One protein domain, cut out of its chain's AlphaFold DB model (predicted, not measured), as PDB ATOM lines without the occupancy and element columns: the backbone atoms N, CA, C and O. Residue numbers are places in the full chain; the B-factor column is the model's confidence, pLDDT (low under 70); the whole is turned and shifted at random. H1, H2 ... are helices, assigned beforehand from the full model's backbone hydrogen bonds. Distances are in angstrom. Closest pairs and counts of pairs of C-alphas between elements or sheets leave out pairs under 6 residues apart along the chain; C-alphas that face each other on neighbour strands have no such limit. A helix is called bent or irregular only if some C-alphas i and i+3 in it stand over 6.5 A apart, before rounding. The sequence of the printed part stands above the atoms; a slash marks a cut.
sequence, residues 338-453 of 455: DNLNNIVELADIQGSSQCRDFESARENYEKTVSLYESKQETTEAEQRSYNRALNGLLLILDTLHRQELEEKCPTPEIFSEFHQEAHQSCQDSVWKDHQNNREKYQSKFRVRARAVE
ATOM      1  N   ASP A 338     147.577 130.438 170.151       88.50
ATOM      2  CA  ASP A 338     148.050 130.392 168.760       88.50
ATOM      3  C   ASP A 338     146.901 130.505 167.738       88.50
ATOM      4  O   ASP A 338     147.109 130.340 166.529       88.50
ATOM      5  N   ASN A 339     145.673 130.783 168.197       92.56
ATOM      6  CA  ASN A 339     144.550 131.041 167.303       92.56
ATOM      7  C   ASN A 339     144.722 132.419 166.648       92.56
ATOM      8  O   ASN A 339     144.612 133.461 167.294       92.56
ATOM      9  N   LEU A 340     144.972 132.418 165.334       93.88
ATOM     10  CA  LEU A 340     145.236 133.636 164.565       93.88
ATOM     11  C   LEU A 340     144.081 134.636 164.605       93.88
ATOM     12  O   LEU A 340     144.325 135.836 164.534       93.88
ATOM     13  N   ASN A 341     142.834 134.172 164.710       94.25
ATOM     14  CA  ASN A 341     141.697 135.076 164.813       94.25
ATOM     15  C   ASN A 341     141.714 135.833 166.142       94.25
ATOM     16  O   ASN A 341     141.568 137.049 166.132       94.25
ATOM     17  N   ASN A 342     141.977 135.139 167.252       93.94
ATOM     18  CA  ASN A 342     142.016 135.757 168.579       93.94
ATOM     19  C   ASN A 342     143.170 136.769 168.699       93.94
ATOM     20  O   ASN A 342     142.999 137.831 169.291       93.94
ATOM     21  N   ILE A 343     144.334 136.471 168.103       96.00
ATOM     22  CA  ILE A 343     145.486 137.392 168.100       96.00
ATOM     23  C   ILE A 343     145.167 138.659 167.295       96.00
ATOM     24  O   ILE A 343     145.465 139.763 167.744       96.00
ATOM     25  N   VAL A 344     144.552 138.512 166.116       95.69
ATOM     26  CA  VAL A 344     144.166 139.663 165.284       95.69
ATOM     27  C   VAL A 344     143.069 140.486 165.936       95.69
ATOM     28  O   VAL A 344     143.133 141.706 165.888       95.69
ATOM     29  N   GLU A 345     142.092 139.848 166.573       94.81
ATOM     30  CA  GLU A 345     141.023 140.550 167.281       94.81
ATOM     31  C   GLU A 345     141.570 141.386 168.445       94.81
ATOM     32  O   GLU A 345     141.181 142.544 168.596       94.81
ATOM     33  N   LEU A 346     142.542 140.858 169.201       95.38
ATOM     34  CA  LEU A 346     143.266 141.648 170.199       95.38
ATOM     35  C   LEU A 346     143.993 142.840 169.554       95.38
ATOM     36  O   LEU A 346     143.897 143.955 170.065       95.38
ATOM     37  N   ALA A 347     144.685 142.624 168.432       95.62
ATOM     38  CA  ALA A 347     145.397 143.688 167.724       95.62
ATOM     39  C   ALA A 347     144.454 144.795 167.220       95.62
ATOM     40  O   ALA A 347     144.783 145.977 167.318       95.62
ATOM     41  N   ASP A 348     143.272 144.433 166.715       94.56
ATOM     42  CA  ASP A 348     142.262 145.397 166.270       94.56
ATOM     43  C   ASP A 348     141.726 146.238 167.436       94.56
ATOM     44  O   ASP A 348     141.541 147.445 167.286       94.56
ATOM     45  N   ILE A 349     141.498 145.618 168.601       93.69
ATOM     46  CA  ILE A 349     141.071 146.323 169.819       93.69
ATOM     47  C   ILE A 349     142.162 147.299 170.261       93.69
ATOM     48  O   ILE A 349     141.883 148.484 170.434       93.69
ATOM     49  N   GLN A 350     143.408 146.833 170.372       93.44
ATOM     50  CA  GLN A 350     144.557 147.655 170.764       93.44
ATOM     51  C   GLN A 350     144.776 148.838 169.811       93.44
ATOM     52  O   GLN A 350     144.952 149.969 170.260       93.44
ATOM     53  N   GLY A 351     144.685 148.601 168.500       89.25
ATOM     54  CA  GLY A 351     144.859 149.620 167.463       89.25
ATOM     55  C   GLY A 351     143.631 150.501 167.222       89.25
ATOM     56  O   GLY A 351     143.659 151.351 166.330       89.25
ATOM     57  N   SER A 352     142.543 150.303 167.968       88.50
ATOM     58  CA  SER A 352     141.333 151.115 167.842       88.50
ATOM     59  C   SER A 352     141.548 152.542 168.359       88.50
ATOM     60  O   SER A 352     142.431 152.813 169.174       88.50
ATOM     61  N   SER A 353     140.674 153.467 167.951       80.62
ATOM     62  CA  SER A 353     140.660 154.838 168.483       80.62
ATOM     63  C   SER A 353     140.387 154.913 169.993       80.62
ATOM     64  O   SER A 353     140.634 155.963 170.590       80.62
ATOM     65  N   GLN A 354     139.877 153.823 170.581       84.12
ATOM     66  CA  GLN A 354     139.506 153.697 171.990       84.12
ATOM     67  C   GLN A 354     140.707 153.294 172.854       84.12
ATOM     68  O   GLN A 354     140.874 153.849 173.930       84.12
ATOM     69  N   CYS A 355     141.542 152.361 172.379       86.75
ATOM     70  CA  CYS A 355     142.712 151.881 173.122       86.75
ATOM     71  C   CYS A 355     144.013 152.605 172.764       86.75
ATOM     72  O   CYS A 355     144.850 152.807 173.636       86.75
ATOM     73  N   ARG A 356     144.190 152.988 171.490       87.38
ATOM     74  CA  ARG A 356     145.369 153.708 170.969       87.38
ATOM     75  C   ARG A 356     146.726 153.067 171.320       87.38
ATOM     76  O   ARG A 356     147.753 153.740 171.282       87.38
ATOM     77  N   ASP A 357     146.749 151.767 171.597       90.75
ATOM     78  CA  ASP A 357     147.958 150.989 171.864       90.75
ATOM     79  C   ASP A 357     148.497 150.422 170.542       90.75
ATOM     80  O   ASP A 357     148.434 149.225 170.245       90.75
ATOM     81  N   PHE A 358     148.949 151.338 169.682       91.81
ATOM     82  CA  PHE A 358     149.348 151.022 168.310       91.81
ATOM     83  C   PHE A 358     150.585 150.126 168.240       91.81
ATOM     84  O   PHE A 358     150.717 149.355 167.289       91.81
ATOM     85  N   GLU A 359     151.469 150.199 169.234       91.38
ATOM     86  CA  GLU A 359     152.682 149.387 169.267       91.38
ATOM     87  C   GLU A 359     152.361 147.935 169.632       91.38
ATOM     88  O   GLU A 359     152.734 147.026 168.886       91.38
ATOM     89  N   SER A 360     151.555 147.692 170.674       93.88
ATOM     90  CA  SER A 360     151.096 146.329 170.975       93.88
ATOM     91  C   SER A 360     150.235 145.753 169.844       93.88
ATOM     92  O   SER A 360     150.345 144.568 169.511       93.88
ATOM     93  N   ALA A 361     149.417 146.590 169.190       95.56
ATOM     94  CA  ALA A 361     148.668 146.188 168.002       95.56
ATOM     95  C   ALA A 361     149.606 145.740 166.870       95.56
ATOM     96  O   ALA A 361     149.400 144.674 166.280       95.56
ATOM     97  N   ARG A 362     150.667 146.514 166.587       95.06
ATOM     98  CA  ARG A 362     151.702 146.164 165.601       95.06
ATOM     99  C   ARG A 362     152.322 144.810 165.911       95.06
ATOM    100  O   ARG A 362     152.388 143.965 165.019       95.06
ATOM    101  N   GLU A 363     152.738 144.594 167.155       95.50
ATOM    102  CA  GLU A 363     153.340 143.334 167.591       95.50
ATOM    103  C   GLU A 363     152.399 142.143 167.374       95.50
ATOM    104  O   GLU A 363     152.816 141.113 166.839       95.50
ATOM    105  N   ASN A 364     151.112 142.280 167.708       96.69
ATOM    106  CA  ASN A 364     150.134 141.205 167.529       96.69
ATOM    107  C   ASN A 364     149.780 140.947 166.054       96.69
ATOM    108  O   ASN A 364     149.644 139.786 165.639       96.69
ATOM    109  N   TYR A 365     149.711 141.982 165.211       97.06
ATOM    110  CA  TYR A 365     149.584 141.772 163.769       97.06
ATOM    111  C   TYR A 365     150.824 141.084 163.179       97.06
ATOM    112  O   TYR A 365     150.689 140.136 162.402       97.06
ATOM    113  N   GLU A 366     152.036 141.501 163.564       95.75
ATOM    114  CA  GLU A 366     153.284 140.857 163.134       95.75
ATOM    115  C   GLU A 366     153.366 139.402 163.610       95.75
ATOM    116  O   GLU A 366     153.751 138.523 162.832       95.75
ATOM    117  N   LYS A 367     152.931 139.123 164.845       95.50
ATOM    118  CA  LYS A 367     152.810 137.765 165.386       95.50
ATOM    119  C   LYS A 367     151.867 136.917 164.536       95.50
ATOM    120  O   LYS A 367     152.221 135.795 164.184       95.50
ATOM    121  N   THR A 368     150.709 137.455 164.148       96.00
ATOM    122  CA  THR A 368     149.758 136.753 163.269       96.00
ATOM    123  C   THR A 368     150.391 136.417 161.921       96.00
ATOM    124  O   THR A 368     150.301 135.279 161.460       96.00
ATOM    125  N   VAL A 369     151.058 137.393 161.294       95.19
ATOM    126  CA  VAL A 369     151.749 137.216 160.008       95.19
ATOM    127  C   VAL A 369     152.819 136.128 160.111       95.19
ATOM    128  O   VAL A 369     152.863 135.237 159.267       95.19
ATOM    129  N   SER A 370     153.643 136.175 161.159       94.75
ATOM    130  CA  SER A 370     154.718 135.210 161.409       94.75
ATOM    131  C   SER A 370     154.185 133.795 161.645       94.75
ATOM    132  O   SER A 370     154.630 132.844 161.000       94.75
ATOM    133  N   LEU A 371     153.175 133.646 162.512       94.31
ATOM    134  CA  LEU A 371     152.554 132.351 162.789       94.31
ATOM    135  C   LEU A 371     151.920 131.761 161.531       94.31
ATOM    136  O   LEU A 371     152.129 130.583 161.253       94.31
ATOM    137  N   TYR A 372     151.203 132.567 160.748       93.88
ATOM    138  CA  TYR A 372     150.606 132.113 159.495       93.88
ATOM    139  C   TYR A 372     151.660 131.610 158.497       93.88
ATOM    140  O   TYR A 372     151.515 130.522 157.948       93.88
ATOM    141  N   GLU A 373     152.738 132.372 158.293       92.25
ATOM    142  CA  GLU A 373     153.820 132.029 157.356       92.25
ATOM    143  C   GLU A 373     154.645 130.813 157.804       92.25
ATOM    144  O   GLU A 373     155.302 130.178 156.980       92.25
ATOM    145  N   SER A 374     154.598 130.462 159.092       92.62
ATOM    146  CA  SER A 374     155.276 129.278 159.631       92.62
ATOM    147  C   SER A 374     154.509 127.964 159.425       92.62
ATOM    148  O   SER A 374     155.094 126.886 159.569       92.62
ATOM    149  N   LYS A 375     153.211 128.021 159.095       89.75
ATOM    150  CA  LYS A 375     152.360 126.830 158.948       89.75
ATOM    151  C   LYS A 375     152.540 126.177 157.575       89.75
ATOM    152  O   LYS A 375     152.581 126.853 156.553       89.75
ATOM    153  N   GLN A 376     152.606 124.843 157.555       82.62
ATOM    154  CA  GLN A 376     152.646 124.055 156.313       82.62
ATOM    155  C   GLN A 376     151.261 123.911 155.670       82.62
ATOM    156  O   GLN A 376     151.143 123.943 154.450       82.62
ATOM    157  N   GLU A 377     150.221 123.786 156.493       84.38
ATOM    158  CA  GLU A 377     148.823 123.722 156.071       84.38
ATOM    159  C   GLU A 377     148.059 124.866 156.735       84.38
ATOM    160  O   GLU A 377     148.247 125.140 157.922       84.38
ATOM    161  N   THR A 378     147.211 125.550 155.967       86.56
ATOM    162  CA  THR A 378     146.413 126.674 156.468       86.56
ATOM    163  C   THR A 378     144.968 126.548 156.022       86.56
ATOM    164  O   THR A 378     144.667 126.002 154.962       86.56
ATOM    165  N   THR A 379     144.072 127.079 156.839       89.69
ATOM    166  CA  THR A 379     142.639 127.156 156.563       89.69
ATOM    167  C   THR A 379     142.265 128.505 155.942       89.69
ATOM    168  O   THR A 379     142.971 129.507 156.087       89.69
ATOM    169  N   GLU A 380     141.095 128.577 155.301       88.69
ATOM    170  CA  GLU A 380     140.544 129.846 154.797       88.69
ATOM    171  C   GLU A 380     140.303 130.875 155.916       88.69
ATOM    172  O   GLU A 380     140.402 132.084 155.702       88.69
ATOM    173  N   ALA A 381     139.970 130.414 157.127       88.44
ATOM    174  CA  ALA A 381     139.802 131.281 158.290       88.44
ATOM    175  C   ALA A 381     141.130 131.951 158.670       88.44
ATOM    176  O   ALA A 381     141.195 133.172 158.782       88.44
ATOM    177  N   GLU A 382     142.204 131.171 158.754       91.81
ATOM    178  CA  GLU A 382     143.549 131.675 159.039       91.81
ATOM    179  C   GLU A 382     144.063 132.609 157.942       91.81
ATOM    180  O   GLU A 382     144.693 133.623 158.237       91.81
ATOM    181  N   GLN A 383     143.745 132.322 156.677       90.88
ATOM    182  CA  GLN A 383     144.061 133.217 155.566       90.88
ATOM    183  C   GLN A 383     143.341 134.566 155.692       90.88
ATOM    184  O   GLN A 383     143.926 135.609 155.385       90.88
ATOM    185  N   ARG A 384     142.084 134.575 156.150       92.19
ATOM    186  CA  ARG A 384     141.359 135.823 156.428       92.19
ATOM    187  C   ARG A 384     142.004 136.599 157.571       92.19
ATOM    188  O   ARG A 384     142.216 137.798 157.406       92.19
ATOM    189  N   SER A 385     142.379 135.938 158.667       95.19
ATOM    190  CA  SER A 385     143.105 136.571 159.780       95.19
ATOM    191  C   SER A 385     144.445 137.154 159.323       95.19
ATOM    192  O   SER A 385     144.750 138.299 159.631       95.19
ATOM    193  N   TYR A 386     145.205 136.429 158.499       94.69
ATOM    194  CA  TYR A 386     146.451 136.918 157.904       94.69
ATOM    195  C   TYR A 386     146.258 138.195 157.074       94.69
ATOM    196  O   TYR A 386     146.961 139.184 157.270       94.69
ATOM    197  N   ASN A 387     145.282 138.198 156.159       93.19
ATOM    198  CA  ASN A 387     144.995 139.370 155.330       93.19
ATOM    199  C   ASN A 387     144.518 140.558 156.176       93.19
ATOM    200  O   ASN A 387     144.899 141.697 155.906       93.19
ATOM    201  N   ARG A 388     143.706 140.293 157.207       94.94
ATOM    202  CA  ARG A 388     143.269 141.300 158.179       94.94
ATOM    203  C   ARG A 388     144.466 141.895 158.921       94.94
ATOM    204  O   ARG A 388     144.568 143.113 158.975       94.94
ATOM    205  N   ALA A 389     145.426 141.073 159.353       96.19
ATOM    206  CA  ALA A 389     146.648 141.537 160.004       96.19
ATOM    207  C   ALA A 389     147.537 142.398 159.096       96.19
ATOM    208  O   ALA A 389     148.018 143.445 159.516       96.19
ATOM    209  N   LEU A 390     147.731 142.000 157.835       95.19
ATOM    210  CA  LEU A 390     148.494 142.811 156.881       95.19
ATOM    211  C   LEU A 390     147.823 144.163 156.598       95.19
ATOM    212  O   LEU A 390     148.515 145.175 156.488       95.19
ATOM    213  N   ASN A 391     146.492 144.194 156.491       93.44
ATOM    214  CA  ASN A 391     145.747 145.446 156.353       93.44
ATOM    215  C   ASN A 391     145.872 146.313 157.612       93.44
ATOM    216  O   ASN A 391     146.109 147.512 157.491       93.44
ATOM    217  N   GLY A 392     145.775 145.704 158.798       92.69
ATOM    218  CA  GLY A 392     145.993 146.368 160.082       92.69
ATOM    219  C   GLY A 392     147.372 147.022 160.162       92.69
ATOM    220  O   GLY A 392     147.463 148.215 160.432       92.69
ATOM    221  N   LEU A 393     148.435 146.294 159.798       94.75
ATOM    222  CA  LEU A 393     149.804 146.822 159.735       94.75
ATOM    223  C   LEU A 393     149.934 148.029 158.808       94.75
ATOM    224  O   LEU A 393     150.593 149.004 159.156       94.75
ATOM    225  N   LEU A 394     149.303 147.989 157.632       91.44
ATOM    226  CA  LEU A 394     149.318 149.126 156.712       91.44
ATOM    227  C   LEU A 394     148.573 150.344 157.266       91.44
ATOM    228  O   LEU A 394     148.989 151.464 156.992       91.44
ATOM    229  N   LEU A 395     147.497 150.131 158.024       90.06
ATOM    230  CA  LEU A 395     146.683 151.204 158.586       90.06
ATOM    231  C   LEU A 395     147.365 151.885 159.780       90.06
ATOM    232  O   LEU A 395     147.360 153.111 159.865       90.06
ATOM    233  N   ILE A 396     147.990 151.116 160.676       91.94
ATOM    234  CA  ILE A 396     148.652 151.681 161.864       91.94
ATOM    235  C   ILE A 396     149.989 152.361 161.543       91.94
ATOM    236  O   ILE A 396     150.439 153.208 162.313       91.94
ATOM    237  N   LEU A 397     150.619 152.024 160.411       88.38
ATOM    238  CA  LEU A 397     151.929 152.557 160.019       88.38
ATOM    239  C   LEU A 397     151.957 154.088 159.945       88.38
ATOM    240  O   LEU A 397     152.944 154.694 160.347       88.38
ATOM    241  N   ASP A 398     150.888 154.715 159.453       86.25
ATOM    242  CA  ASP A 398     150.812 156.177 159.332       86.25
ATOM    243  C   ASP A 398     150.664 156.869 160.697       86.25
ATOM    244  O   ASP A 398     151.091 158.013 160.874       86.25
ATOM    245  N   THR A 399     150.060 156.188 161.672       88.12
ATOM    246  CA  THR A 399     149.950 156.681 163.049       88.12
ATOM    247  C   THR A 399     151.280 156.538 163.779       88.12
ATOM    248  O   THR A 399     151.772 157.517 164.333       88.12
ATOM    249  N   LEU A 400     151.906 155.361 163.695       87.50
ATOM    250  CA  LEU A 400     153.223 155.111 164.286       87.50
ATOM    251  C   LEU A 400     154.296 156.028 163.693       87.50
ATOM    252  O   LEU A 400     155.125 156.552 164.424       87.50
ATOM    253  N   HIS A 401     154.249 156.299 162.386       88.31
ATOM    254  CA  HIS A 401     155.163 157.247 161.752       88.31
ATOM    255  C   HIS A 401     155.064 158.654 162.356       88.31
ATOM    256  O   HIS A 401     156.090 159.292 162.584       88.31
ATOM    257  N   ARG A 402     153.846 159.135 162.636       86.12
ATOM    258  CA  ARG A 402     153.647 160.435 163.293       86.12
ATOM    259  C   ARG A 402     154.196 160.444 164.717       86.12
ATOM    260  O   ARG A 402     154.917 161.374 165.057       86.12
ATOM    261  N   GLN A 403     153.936 159.392 165.494       85.62
ATOM    262  CA  GLN A 403     154.490 159.253 166.846       85.62
ATOM    263  C   GLN A 403     156.025 159.226 166.826       85.62
ATOM    264  O   GLN A 403     156.670 159.965 167.562       85.62
ATOM    265  N   GLU A 404     156.628 158.454 165.920       86.94
ATOM    266  CA  GLU A 404     158.084 158.407 165.783       86.94
ATOM    267  C   GLU A 404     158.688 159.746 165.349       86.94
ATOM    268  O   GLU A 404     159.790 160.078 165.783       86.94
ATOM    269  N   LEU A 405     158.003 160.516 164.498       86.56
ATOM    270  CA  LEU A 405     158.444 161.862 164.131       86.56
ATOM    271  C   LEU A 405     158.456 162.790 165.348       86.56
ATOM    272  O   LEU A 405     159.441 163.496 165.552       86.56
ATOM    273  N   GLU A 406     157.396 162.775 166.151       85.00
ATOM    274  CA  GLU A 406     157.277 163.605 167.354       85.00
ATOM    275  C   GLU A 406     158.322 163.228 168.415       85.00
ATOM    276  O   GLU A 406     158.960 164.108 168.995       85.00
ATOM    277  N   GLU A 407     158.561 161.930 168.626       86.12
ATOM    278  CA  GLU A 407     159.513 161.431 169.625       86.12
ATOM    279  C   GLU A 407     160.979 161.561 169.191       86.12
ATOM    280  O   GLU A 407     161.832 161.991 169.973       86.12
ATOM    281  N   LYS A 408     161.308 161.157 167.956       87.31
ATOM    282  CA  LYS A 408     162.701 161.090 167.477       87.31
ATOM    283  C   LYS A 408     163.175 162.409 166.883       87.31
ATOM    284  O   LYS A 408     164.373 162.693 166.927       87.31
ATOM    285  N   CYS A 409     162.261 163.199 166.325       86.88
ATOM    286  CA  CYS A 409     162.568 164.448 165.640       86.88
ATOM    287  C   CYS A 409     161.787 165.621 166.259       86.88
ATOM    288  O   CYS A 409     161.015 166.268 165.549       86.88
ATOM    289  N   PRO A 410     161.986 165.953 167.550       77.94
ATOM    290  CA  PRO A 410     161.313 167.092 168.159       77.94
ATOM    291  C   PRO A 410     161.694 168.396 167.447       77.94
ATOM    292  O   PRO A 410     162.825 168.573 166.973       77.94
ATOM    293  N   THR A 411     160.740 169.323 167.349       75.19
ATOM    294  CA  THR A 411     160.986 170.636 166.746       75.19
ATOM    295  C   THR A 411     161.946 171.436 167.635       75.19
ATOM    296  O   THR A 411     161.678 171.594 168.826       75.19
ATOM    297  N   PRO A 412     163.072 171.945 167.102       69.69
ATOM    298  CA  PRO A 412     164.033 172.690 167.905       69.69
ATOM    299  C   PRO A 412     163.446 174.027 168.385       69.69
ATOM    300  O   PRO A 412     162.886 174.785 167.596       69.69
ATOM    301  N   GLU A 413     163.642 174.352 169.666       60.12
ATOM    302  CA  GLU A 413     163.198 175.621 170.274       60.12
ATOM    303  C   GLU A 413     163.899 176.852 169.670       60.12
ATOM    304  O   GLU A 413     163.359 177.957 169.673       60.12
ATOM    305  N   ILE A 414     165.108 176.666 169.127       64.00
ATOM    306  CA  ILE A 414     165.891 177.715 168.472       64.00
ATOM    307  C   ILE A 414     166.071 177.345 167.000       64.00
ATOM    308  O   ILE A 414     166.869 176.477 166.644       64.00
ATOM    309  N   PHE A 415     165.360 178.057 166.130       59.22
ATOM    310  CA  PHE A 415     165.512 177.927 164.685       59.22
ATOM    311  C   PHE A 415     166.811 178.601 164.220       59.22
ATOM    312  O   PHE A 415     166.869 179.814 164.024       59.22
ATOM    313  N   SER A 416     167.863 177.803 164.022       67.81
ATOM    314  CA  SER A 416     169.000 178.166 163.164       67.81
ATOM    315  C   SER A 416     169.055 177.241 161.945       67.81
ATOM    316  O   SER A 416     168.526 176.132 162.000       67.81
ATOM    317  N   GLU A 417     169.719 177.662 160.862       71.94
ATOM    318  CA  GLU A 417     169.871 176.843 159.641       71.94
ATOM    319  C   GLU A 417     170.444 175.448 159.944       71.94
ATOM    320  O   GLU A 417     169.945 174.451 159.436       71.94
ATOM    321  N   PHE A 418     171.418 175.355 160.854       71.31
ATOM    322  CA  PHE A 418     171.991 174.073 161.272       71.31
ATOM    323  C   PHE A 418     170.970 173.165 161.983       71.31
ATOM    324  O   PHE A 418     170.927 171.962 161.729       71.31
ATOM    325  N   HIS A 419     170.124 173.728 162.853       75.31
ATOM    326  CA  HIS A 419     169.057 172.961 163.508       75.31
ATOM    327  C   HIS A 419     167.982 172.528 162.503       75.31
ATOM    328  O   HIS A 419     167.431 171.438 162.637       75.31
ATOM    329  N   GLN A 420     167.719 173.340 161.477       76.62
ATOM    330  CA  GLN A 420     166.771 173.017 160.417       76.62
ATOM    331  C   GLN A 420     167.269 171.867 159.529       76.62
ATOM    332  O   GLN A 420     166.510 170.938 159.264       76.62
ATOM    333  N   GLU A 421     168.541 171.880 159.118       82.25
ATOM    334  CA  GLU A 421     169.145 170.785 158.342       82.25
ATOM    335  C   GLU A 421     169.168 169.468 159.129       82.25
ATOM    336  O   GLU A 421     168.824 168.412 158.593       82.25
ATOM    337  N   ALA A 422     169.528 169.519 160.416       81.00
ATOM    338  CA  ALA A 422     169.530 168.342 161.280       81.00
ATOM    339  C   ALA A 422     168.115 167.776 161.494       81.00
ATOM    340  O   ALA A 422     167.918 166.562 161.420       81.00
ATOM    341  N   HIS A 423     167.127 168.648 161.709       83.38
ATOM    342  CA  HIS A 423     165.730 168.251 161.864       83.38
ATOM    343  C   HIS A 423     165.173 167.632 160.574       83.38
ATOM    344  O   HIS A 423     164.579 166.558 160.628       83.38
ATOM    345  N   GLN A 424     165.443 168.228 159.406       86.88
ATOM    346  CA  GLN A 424     165.033 167.664 158.116       86.88
ATOM    347  C   GLN A 424     165.670 166.291 157.864       86.88
ATOM    348  O   GLN A 424     164.984 165.355 157.469       86.88
ATOM    349  N   SER A 425     166.966 166.143 158.151       89.56
ATOM    350  CA  SER A 425     167.671 164.861 158.028       89.56
ATOM    351  C   SER A 425     167.053 163.770 158.915       89.56
ATOM    352  O   SER A 425     166.908 162.620 158.492       89.56
ATOM    353  N   CYS A 426     166.624 164.130 160.130       90.19
ATOM    354  CA  CYS A 426     165.887 163.231 161.015       90.19
ATOM    355  C   CYS A 426     164.545 162.807 160.397       90.19
ATOM    356  O   CYS A 426     164.277 161.608 160.285       90.19
ATOM    357  N   GLN A 427     163.740 163.769 159.929       89.75
ATOM    358  CA  GLN A 427     162.447 163.500 159.287       89.75
ATOM    359  C   GLN A 427     162.591 162.590 158.058       89.75
ATOM    360  O   GLN A 427     161.833 161.631 157.910       89.75
ATOM    361  N   ASP A 428     163.597 162.837 157.216       91.56
ATOM    362  CA  ASP A 428     163.886 162.028 156.029       91.56
ATOM    363  C   ASP A 428     164.257 160.581 156.403       91.56
ATOM    364  O   ASP A 428     163.855 159.633 155.721       91.56
ATOM    365  N   SER A 429     165.000 160.391 157.501       92.62
ATOM    366  CA  SER A 429     165.338 159.060 158.018       92.62
ATOM    367  C   SER A 429     164.095 158.310 158.499       92.62
ATOM    368  O   SER A 429     163.890 157.162 158.104       92.62
ATOM    369  N   VAL A 430     163.244 158.955 159.301       90.19
ATOM    370  CA  VAL A 430     161.999 158.351 159.811       90.19
ATOM    371  C   VAL A 430     161.034 158.035 158.660       90.19
ATOM    372  O   VAL A 430     160.420 156.968 158.624       90.19
ATOM    373  N   TRP A 431     160.945 158.912 157.657       90.62
ATOM    374  CA  TRP A 431     160.160 158.662 156.447       90.62
ATOM    375  C   TRP A 431     160.667 157.450 155.661       90.62
ATOM    376  O   TRP A 431     159.878 156.634 155.181       90.62
ATOM    377  N   LYS A 432     161.988 157.292 155.541       92.81
ATOM    378  CA  LYS A 432     162.584 156.137 154.868       92.81
ATOM    379  C   LYS A 432     162.229 154.824 155.569       92.81
ATOM    380  O   LYS A 432     161.911 153.848 154.888       92.81
ATOM    381  N   ASP A 433     162.245 154.798 156.899       89.94
ATOM    382  CA  ASP A 433     161.858 153.617 157.677       89.94
ATOM    383  C   ASP A 433     160.368 153.280 157.501       89.94
ATOM    384  O   ASP A 433     160.021 152.116 157.269       89.94
ATOM    385  N   HIS A 434     159.493 154.292 157.486       90.44
ATOM    386  CA  HIS A 434     158.073 154.123 157.147       90.44
ATOM    387  C   HIS A 434     157.881 153.505 155.756       90.44
ATOM    388  O   HIS A 434     157.156 152.515 155.623       90.44
ATOM    389  N   GLN A 435     158.578 154.011 154.731       92.56
ATOM    390  CA  GLN A 435     158.497 153.452 153.377       92.56
ATOM    391  C   GLN A 435     158.989 152.002 153.320       92.56
ATOM    392  O   GLN A 435     158.309 151.156 152.738       92.56
ATOM    393  N   ASN A 436     160.110 151.684 153.973       93.69
ATOM    394  CA  ASN A 436     160.634 150.317 154.024       93.69
ATOM    395  C   ASN A 436     159.621 149.343 154.652       93.69
ATOM    396  O   ASN A 436     159.386 148.252 154.124       93.69
ATOM    397  N   ASN A 437     158.984 149.735 155.761       90.62
ATOM    398  CA  ASN A 437     157.962 148.917 156.417       90.62
ATOM    399  C   ASN A 437     156.702 148.770 155.556       90.62
ATOM    400  O   ASN A 437     156.146 147.672 155.440       90.62
ATOM    401  N   ARG A 438     156.277 149.843 154.888       91.62
ATOM    402  CA  ARG A 438     155.147 149.807 153.957       91.62
ATOM    403  C   ARG A 438     155.412 148.853 152.794       91.62
ATOM    404  O   ARG A 438     154.565 148.014 152.491       91.62
ATOM    405  N   GLU A 439     156.586 148.933 152.169       92.19
ATOM    406  CA  GLU A 439     156.996 148.033 151.085       92.19
ATOM    407  C   GLU A 439     157.070 146.575 151.552       92.19
ATOM    408  O   GLU A 439     156.546 145.683 150.874       92.19
ATOM    409  N   LYS A 440     157.643 146.327 152.739       91.88
ATOM    410  CA  LYS A 440     157.685 145.005 153.383       91.88
ATOM    411  C   LYS A 440     156.285 144.394 153.469       91.88
ATOM    412  O   LYS A 440     156.095 143.278 152.987       91.88
ATOM    413  N   TYR A 441     155.295 145.104 154.013       90.56
ATOM    414  CA  TYR A 441     153.934 144.569 154.160       90.56
ATOM    415  C   TYR A 441     153.175 144.478 152.833       90.56
ATOM    416  O   TYR A 441     152.524 143.467 152.568       90.56
ATOM    417  N   GLN A 442     153.319 145.457 151.938       89.31
ATOM    418  CA  GLN A 442     152.699 145.403 150.608       89.31
ATOM    419  C   GLN A 442     153.228 144.248 149.750       89.31
ATOM    420  O   GLN A 442     152.471 143.635 148.992       89.31
ATOM    421  N   SER A 443     154.518 143.920 149.862       88.75
ATOM    422  CA  SER A 443     155.120 142.817 149.109       88.75
ATOM    423  C   SER A 443     154.496 141.459 149.461       88.75
ATOM    424  O   SER A 443     154.312 140.625 148.570       88.75
ATOM    425  N   LYS A 444     154.066 141.273 150.716       85.69
ATOM    426  CA  LYS A 444     153.424 140.043 151.205       85.69
ATOM    427  C   LYS A 444     152.058 139.782 150.562       85.69
ATOM    428  O   LYS A 444     151.725 138.628 150.304       85.69
ATOM    429  N   PHE A 445     151.323 140.825 150.163       77.94
ATOM    430  CA  PHE A 445     150.116 140.663 149.336       77.94
ATOM    431  C   PHE A 445     150.436 140.169 147.914       77.94
ATOM    432  O   PHE A 445     149.691 139.373 147.343       77.94
ATOM    433  N   ARG A 446     151.554 140.624 147.324       58.91
ATOM    434  CA  ARG A 446     151.922 140.334 145.922       58.91
ATOM    435  C   ARG A 446     152.476 138.931 145.705       58.91
ATOM    436  O   ARG A 446     152.223 138.348 144.652       58.91
ATOM    437  N   VAL A 447     153.215 138.383 146.672       58.09
ATOM    438  CA  VAL A 447     153.754 137.010 146.596       58.09
ATOM    439  C   VAL A 447     152.627 135.985 146.418       58.09
ATOM    440  O   VAL A 447     152.811 134.965 145.761       58.09
ATOM    441  N   ARG A 448     151.423 136.296 146.908       52.59
ATOM    442  CA  ARG A 448     150.299 135.365 146.915       52.59
ATOM    443  C   ARG A 448     149.422 135.389 145.663       52.59
ATOM    444  O   ARG A 448     148.920 134.339 145.283       52.59
ATOM    445  N   ALA A 449     149.314 136.527 144.971       46.91
ATOM    446  CA  ALA A 449     148.644 136.578 143.665       46.91
ATOM    447  C   ALA A 449     149.298 135.622 142.648       46.91
ATOM    448  O   ALA A 449     148.610 135.034 141.827       46.91
ATOM    449  N   ARG A 450     150.617 135.404 142.763       40.81
ATOM    450  CA  ARG A 450     151.353 134.437 141.934       40.81
ATOM    451  C   ARG A 450     151.246 132.990 142.408       40.81
ATOM    452  O   ARG A 450     151.420 132.099 141.592       40.81
ATOM    453  N   ALA A 451     150.988 132.738 143.691       46.06
ATOM    454  CA  ALA A 451     150.831 131.374 144.204       46.06
ATOM    455  C   ALA A 451     149.482 130.753 143.794       46.06
ATOM    456  O   ALA A 451     149.409 129.550 143.606       46.06
ATOM    457  N   VAL A 452     148.442 131.574 143.601       44.00
ATOM    458  CA  VAL A 452     147.107 131.130 143.151       44.00
ATOM    459  C   VAL A 452     147.042 130.894 141.630       44.00
ATOM    460  O   VAL A 452     146.137 130.220 141.162       44.00
ATOM    461  N   GLU A 453     147.993 131.415 140.848       37.12
ATOM    462  CA  GLU A 453     148.067 131.194 139.389       37.12
ATOM    463  C   GLU A 453     148.866 129.936 138.987       37.12
ATOM    464  O   GLU A 453     148.979 129.644 137.796       37.12
TER     465      GLU A 453
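What this domain is: This is residues 338 to 453 of the 455 residues of an uncharacterized protein of Chloroflexi bacterium (UniProt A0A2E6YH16). Three helices, H1, H2 and arm H3a, make a small up-and-down bundle, each running against the one before it. H3 bends and continues as H3b, and the long helix H4 folds back along both arms, with H3 between it and the H1-H2 hairpin. The outline is flat, 58 by 35 by 18 A. The 116 printed residues hold four named helices, H1 to H4 in chain order, and no named strand: all helix, and loose, with a radius of gyration of the C-alphas of 17.5 A.

How they stand to each other: H1, residues 340 to 350, touches H2, residues 358 to 374, as a hairpin at a shallow tilt of 13 degrees; their closest C-alphas, of Ala 347 and Ala 361, are 4.1 A apart. H3, residues 380 to 408, was assigned as one helix by its hydrogen bonds but is bent: C-alphas 395 and 398 are 6.5 A apart, and its arms H3a, 380 to 395, and H3b, 398 to 408, stand at 44 degrees. H2 and H3a touch as a hairpin, closest at C-alphas of Tyr 365 and Ala 389, 4.8 A. H4, residues 417 to 451, touches H3b with residues 426 to 434 alone, closest at C-alphas of His 401 and His 434, 6.3 A. H4 is apart from H1 and H2. Every O i to N i+4 pair is within hydrogen-bond range in H1, H2, H3a and H3b, and 24 of 31 in H4.

Where its parts are: H1 begins at C-alpha 340 (145.236, 133.636, 164.565) and is 15.3 A long. H2 measures 24.2 A, H3a 22.5 A and H3b 15.2 A. H4 measures 51.7 A and ends at C-alpha 451 (150.831, 131.374, 144.204).

The domain as a whole: The farthest C-alphas, of Glu 377 and Ser 416, are 58.5 A apart. The printed part has no cut, and no link is long. Residues 412 to 416 and 446 to 453 have pLDDT under 70.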